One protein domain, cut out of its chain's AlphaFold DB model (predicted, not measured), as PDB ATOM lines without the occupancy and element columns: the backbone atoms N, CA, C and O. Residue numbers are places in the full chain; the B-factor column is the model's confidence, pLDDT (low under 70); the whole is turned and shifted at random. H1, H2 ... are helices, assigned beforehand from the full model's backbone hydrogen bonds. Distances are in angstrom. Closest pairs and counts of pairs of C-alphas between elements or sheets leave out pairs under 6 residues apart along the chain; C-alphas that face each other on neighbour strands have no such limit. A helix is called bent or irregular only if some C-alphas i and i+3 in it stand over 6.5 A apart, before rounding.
ATOM      1  N   LYS A   2      17.939  -1.272 -12.110       64.69
ATOM      2  CA  LYS A   2      18.863  -1.401 -10.971       64.69
ATOM      3  C   LYS A   2      19.315  -0.002 -10.559       64.69
ATOM      4  O   LYS A   2      20.105   0.623 -11.263       64.69
ATOM      5  N   LEU A   3      18.783   0.506  -9.451       81.19
ATOM      6  CA  LEU A   3      19.175   1.808  -8.915       81.19
ATOM      7  C   LEU A   3      20.558   1.683  -8.269       81.19
ATOM      8  O   LEU A   3      20.698   1.281  -7.119       81.19
ATOM      9  N   GLY A   4      21.596   1.960  -9.055       83.50
ATOM     10  CA  GLY A   4      22.973   2.013  -8.575       83.50
ATOM     11  C   GLY A   4      23.320   3.364  -7.933       83.50
ATOM     12  O   GLY A   4      22.609   4.353  -8.120       83.50
ATOM     13  N   PRO A   5      24.480   3.470  -7.265       82.19
ATOM     14  CA  PRO A   5      24.966   4.714  -6.651       82.19
ATOM     15  C   PRO A   5      25.260   5.846  -7.661       82.19
ATOM     16  O   PRO A   5      25.615   6.960  -7.260       82.19
ATOM     17  N   ASN A   6      25.127   5.560  -8.960       80.50
ATOM     18  CA  ASN A   6      25.356   6.479 -10.072       80.50
ATOM     19  C   ASN A   6      24.105   7.272 -10.469       80.50
ATOM     20  O   ASN A   6      24.254   8.310 -11.098       80.50
ATOM     21  N   VAL A   7      22.899   6.845 -10.067       76.06
ATOM     22  CA  VAL A   7      21.629   7.465 -10.505       76.06
ATOM     23  C   VAL A   7      21.549   8.952 -10.130       76.06
ATOM     24  O   VAL A   7      21.050   9.762 -10.900       76.06
ATOM     25  N   GLY A   8      22.101   9.343  -8.976       72.50
ATOM     26  CA  GLY A   8      22.164  10.747  -8.537       72.50
ATOM     27  C   GLY A   8      23.369  11.543  -9.060       72.50
ATOM     28  O   GLY A   8      23.553  12.694  -8.667       72.50
ATOM     29  N   ARG A   9      24.227  10.923  -9.881       83.88
ATOM     30  CA  ARG A   9      25.473  11.488 -10.436       83.88
ATOM     31  C   ARG A   9      25.558  11.340 -11.961       83.88
ATOM     32  O   ARG A   9      26.604  11.601 -12.543       83.88
ATOM     33  N   SER A  10      24.471  10.930 -12.603       86.88
ATOM     34  CA  SER A  10      24.345  10.827 -14.054       86.88
ATOM     35  C   SER A  10      23.516  11.990 -14.588       86.88
ATOM     36  O   SER A  10      22.392  12.203 -14.138       86.88
ATOM     37  N   PHE A  11      24.062  12.721 -15.558       86.75
ATOM     38  CA  PHE A  11      23.364  13.779 -16.285       86.75
ATOM     39  C   PHE A  11      23.423  13.458 -17.774       86.75
ATOM     40  O   PHE A  11      24.501  13.207 -18.308       86.75
ATOM     41  N   HIS A  12      22.266  13.450 -18.432       87.69
ATOM     42  CA  HIS A  12      22.183  13.255 -19.875       87.69
ATOM     43  C   HIS A  12      22.425  14.582 -20.581       87.69
ATOM     44  O   HIS A  12      21.766  15.563 -20.253       87.69
ATOM     45  N   VAL A  13      23.363  14.602 -21.528       90.44
ATOM     46  CA  VAL A  13      23.605  15.745 -22.416       90.44
ATOM     47  C   VAL A  13      22.581  15.692 -23.543       90.44
ATOM     48  O   VAL A  13      22.438  14.656 -24.187       90.44
ATOM     49  N   ASP A  14      21.876  16.794 -23.771       86.94
ATOM     50  CA  ASP A  14      20.907  16.921 -24.858       86.94
ATOM     51  C   ASP A  14      21.054  18.310 -25.483       86.94
ATOM     52  O   ASP A  14      20.617  19.326 -24.928       86.94
ATOM     53  N   ALA A  15      21.697  18.340 -26.651       80.19
ATOM     54  CA  ALA A  15      21.920  19.565 -27.404       80.19
ATOM     55  C   ALA A  15      20.599  20.200 -27.875       80.19
ATOM     56  O   ALA A  15      20.501  21.424 -27.913       80.19
ATOM     57  N   GLY A  16      19.560  19.396 -28.139       80.25
ATOM     58  CA  GLY A  16      18.241  19.877 -28.560       80.25
ATOM     59  C   GLY A  16      17.481  20.608 -27.452       80.25
ATOM     60  O   GLY A  16      16.645  21.462 -27.730       80.25
ATOM     61  N   ARG A  17      17.813  20.338 -26.184       80.38
ATOM     62  CA  ARG A  17      17.266  21.037 -25.005       80.38
ATOM     63  C   ARG A  17      18.176  22.155 -24.487       80.38
ATOM     64  O   ARG A  17      17.971  22.655 -23.381       80.38
ATOM     65  N   GLY A  18      19.206  22.534 -25.249       81.19
ATOM     66  CA  GLY A  18      20.168  23.565 -24.852       81.19
ATOM     67  C   GLY A  18      21.039  23.170 -23.652       81.19
ATOM     68  O   GLY A  18      21.544  24.043 -22.932       81.19
ATOM     69  N   LEU A  19      21.196  21.866 -23.399       85.25
ATOM     70  CA  LEU A  19      22.119  21.339 -22.402       85.25
ATOM     71  C   LEU A  19      23.388  20.852 -23.101       85.25
ATOM     72  O   LEU A  19      23.514  19.680 -23.453       85.25
ATOM     73  N   ASP A  20      24.331  21.773 -23.285       89.12
ATOM     74  CA  ASP A  20      25.673  21.455 -23.754       89.12
ATOM     75  C   ASP A  20      26.469  20.659 -22.701       89.12
ATOM     76  O   ASP A  20      26.127  20.583 -21.513       89.12
ATOM     77  N   VAL A  21      27.574  20.061 -23.142       89.94
ATOM     78  CA  VAL A  21      28.457  19.260 -22.282       89.94
ATOM     79  C   VAL A  21      28.992  20.097 -21.108       89.94
ATOM     80  O   VAL A  21      29.041  19.630 -19.968       89.94
ATOM     81  N   ALA A  22      29.335  21.365 -21.350       90.94
ATOM     82  CA  ALA A  22      29.867  22.255 -20.322       90.94
ATOM     83  C   ALA A  22      28.836  22.581 -19.223       90.94
ATOM     84  O   ALA A  22      29.169  22.612 -18.033       90.94
ATOM     85  N   ARG A  23      27.567  22.822 -19.573       90.62
ATOM     86  CA  ARG A  23      26.476  23.009 -18.603       90.62
ATOM     87  C   ARG A  23      26.142  21.701 -17.894       90.62
ATOM     88  O   ARG A  23      25.900  21.739 -16.690       90.62
ATOM     89  N   ALA A  24      26.211  20.557 -18.574       91.50
ATOM     90  CA  ALA A  24      26.039  19.254 -17.933       91.50
ATOM     91  C   ALA A  24      27.091  19.008 -16.834       91.50
ATOM     92  O   ALA A  24      26.723  18.623 -15.722       91.50
ATOM     93  N   PHE A  25      28.370  19.328 -17.071       92.69
ATOM     94  CA  PHE A  25      29.409  19.230 -16.038       92.69
ATOM     95  C   PHE A  25      29.185  20.186 -14.859       92.69
ATOM     96  O   PHE A  25      29.332  19.782 -13.705       92.69
ATOM     97  N   ARG A  26      28.773  21.435 -15.114       92.62
ATOM     98  CA  ARG A  26      28.434  22.390 -14.038       92.62
ATOM     99  C   ARG A  26      27.251  21.914 -13.195       92.62
ATOM    100  O   ARG A  26      27.264  22.056 -11.968       92.62
ATOM    101  N   ASN A  27      26.248  21.323 -13.837       91.69
ATOM    102  CA  ASN A  27      25.089  20.754 -13.157       91.69
ATOM    103  C   ASN A  27      25.486  19.541 -12.309       91.69
ATOM    104  O   ASN A  27      25.079  19.452 -11.149       91.69
ATOM    105  N   LEU A  28      26.344  18.667 -12.843       92.12
ATOM    106  CA  LEU A  28      26.905  17.534 -12.111       92.12
ATOM    107  C   LEU A  28      27.688  17.985 -10.870       92.12
ATOM    108  O   LEU A  28      27.452  17.471  -9.776       92.12
ATOM    109  N   ASP A  29      28.583  18.963 -11.009       92.94
ATOM    110  CA  ASP A  29      29.354  19.505  -9.885       92.94
ATOM    111  C   ASP A  29      28.438  20.134  -8.821       92.94
ATOM    112  O   ASP A  29      28.568  19.852  -7.627       92.94
ATOM    113  N   THR A  30      27.433  20.905  -9.245       93.31
ATOM    114  CA  THR A  30      26.432  21.493  -8.342       93.31
ATOM    115  C   THR A  30      25.645  20.419  -7.589       93.31
ATOM    116  O   THR A  30      25.440  20.539  -6.377       93.31
ATOM    117  N   ALA A  31      25.238  19.345  -8.268       92.31
ATOM    118  CA  ALA A  31      24.535  18.223  -7.652       92.31
ATOM    119  C   ALA A  31      25.422  17.477  -6.642       92.31
ATOM    120  O   ALA A  31      25.008  17.255  -5.502       92.31
ATOM    121  N   CYS A  32      26.671  17.173  -7.001       92.81
ATOM    122  CA  CYS A  32      27.648  16.554  -6.103       92.81
ATOM    123  C   CYS A  32      27.946  17.423  -4.870       92.81
ATOM    124  O   CYS A  32      28.054  16.898  -3.758       92.81
ATOM    125  N   LYS A  33      28.034  18.750  -5.038       92.75
ATOM    126  CA  LYS A  33      28.205  19.720  -3.943       92.75
ATOM    127  C   LYS A  33      26.985  19.771  -3.029       92.75
ATOM    128  O   LYS A  33      27.147  19.714  -1.809       92.75
ATOM    129  N   ARG A  34      25.773  19.824  -3.592       92.06
ATOM    130  CA  ARG A  34      24.512  19.799  -2.827       92.06
ATOM    131  C   ARG A  34      24.393  18.519  -1.995       92.06
ATOM    132  O   ARG A  34      24.029  18.595  -0.824       92.06
ATOM    133  N   ASN A  35      24.797  17.387  -2.569       91.62
ATOM    134  CA  ASN A  35      24.822  16.079  -1.909       91.62
ATOM    135  C   ASN A  35      26.053  15.857  -1.014       91.62
ATOM    136  O   ASN A  35      26.173  14.798  -0.412       91.62
ATOM    137  N   LYS A  36      26.970  16.831  -0.913       93.06
ATOM    138  CA  LYS A  36      28.173  16.792  -0.059       93.06
ATOM    139  C   LYS A  36      29.115  15.605  -0.310       93.06
ATOM    140  O   LYS A  36      29.941  15.300   0.546       93.06
ATOM    141  N   VAL A  37      29.087  15.018  -1.510       92.62
ATOM    142  CA  VAL A  37      29.843  13.797  -1.865       92.62
ATOM    143  C   VAL A  37      31.338  13.937  -1.559       92.62
ATOM    144  O   VAL A  37      31.936  13.067  -0.931       92.62
ATOM    145  N   ARG A  38      31.945  15.069  -1.945       92.94
ATOM    146  CA  ARG A  38      33.367  15.350  -1.680       92.94
ATOM    147  C   ARG A  38      33.671  15.451  -0.184       92.94
ATOM    148  O   ARG A  38      34.694  14.953   0.269       92.94
ATOM    149  N   THR A  39      32.798  16.105   0.578       94.06
ATOM    150  CA  THR A  39      32.973  16.278   2.026       94.06
ATOM    151  C   THR A  39      32.883  14.942   2.746       94.06
ATOM    152  O   THR A  39      33.694  14.676   3.631       94.06
ATOM    153  N   ASP A  40      31.931  14.097   2.356       94.19
ATOM    154  CA  ASP A  40      31.757  12.773   2.949       94.19
ATOM    155  C   ASP A  40      32.941  11.865   2.622       94.19
ATOM    156  O   ASP A  40      33.486  11.243   3.530       94.19
ATOM    157  N   PHE A  41      33.422  11.887   1.376       95.00
ATOM    158  CA  PHE A  41      34.637  11.174   0.977       95.00
ATOM    159  C   PHE A  41      35.851  11.572   1.834       95.00
ATOM    160  O   PHE A  41      36.548  10.717   2.374       95.00
ATOM    161  N   LEU A  42      36.077  12.877   2.033       96.06
ATOM    162  CA  LEU A  42      37.178  13.364   2.873       96.06
ATOM    163  C   LEU A  42      37.011  12.969   4.348       96.06
ATOM    164  O   LEU A  42      37.993  12.619   4.998       96.06
ATOM    165  N   LYS A  43      35.780  12.994   4.874       94.94
ATOM    166  CA  LYS A  43      35.473  12.576   6.253       94.94
ATOM    167  C   LYS A  43      35.619  11.067   6.459       94.94
ATOM    168  O   LYS A  43      35.910  10.649   7.572       94.94
ATOM    169  N   GLN A  44      35.412  10.266   5.416       95.50
ATOM    170  CA  GLN A  44      35.547   8.807   5.449       95.50
ATOM    171  C   GLN A  44      36.995   8.330   5.298       95.50
ATOM    172  O   GLN A  44      37.277   7.181   5.626       95.50
ATOM    173  N   ARG A  45      37.919   9.194   4.846       96.75
ATOM    174  CA  ARG A  45      39.336   8.840   4.646       96.75
ATOM    175  C   ARG A  45      40.000   8.272   5.905       96.75
ATOM    176  O   ARG A  45      40.864   7.410   5.791       96.75
ATOM    177  N   PHE A  46      39.607   8.746   7.086       96.56
ATOM    178  CA  PHE A  46      40.130   8.278   8.368       96.56
ATOM    179  C   PHE A  46      38.991   7.990   9.346       96.56
ATOM    180  O   PHE A  46      37.958   8.661   9.331       96.56
ATOM    181  N   HIS A  47      39.196   7.019  10.237       96.81
ATOM    182  CA  HIS A  47      38.236   6.738  11.297       96.81
ATOM    183  C   HIS A  47      38.149   7.908  12.289       96.81
ATOM    184  O   HIS A  47      39.124   8.271  12.946       96.81
TER     185      HIS A  47
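Overview. This is residues 2 to 47 of the 85 residues of an uncharacterized protein of Dissoconium aciculare CBS 342.82 (UniProt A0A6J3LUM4). What is the shape? H1 and then the shorter H2 make a bent line end to end; residues 8 to 13 run beside H1, residues 14 to 20 loop out past its first end and turn back into it, and residues 2 to 7 stick out. What makes it up? Of 46 printed residues, 22, under half, are in these two named helices; the class is all helix. It is loose, with a radius of gyration of the C-alphas of 13.3 A, and spans 46 by 25 by 13 A.

Arrangement. How do the helices stand? H1, residues 21 to 34, and H2, residues 37 to 44, are close but not clearly touching; their closest C-alphas, of Cys 32 and Arg 38, are 7.3 A apart. They run the same way at a steep tilt of 43 degrees. Their backbones? In both, every O i to N i+4 pair is within hydrogen-bond range.

Along the chain. Where does H1 begin? At C-alpha 21, (28.457, 19.260, -22.282); H1 is 19.9 A long. Where does H2 end? At C-alpha 44, (35.547, 8.807, 5.449).

Size, cuts and confidence. How far does it reach? The farthest C-alphas, of Gly 16 and His 47, are 46.5 A apart. Any cut or low confidence? The printed part has no cut; residue 2 has pLDDT under 70.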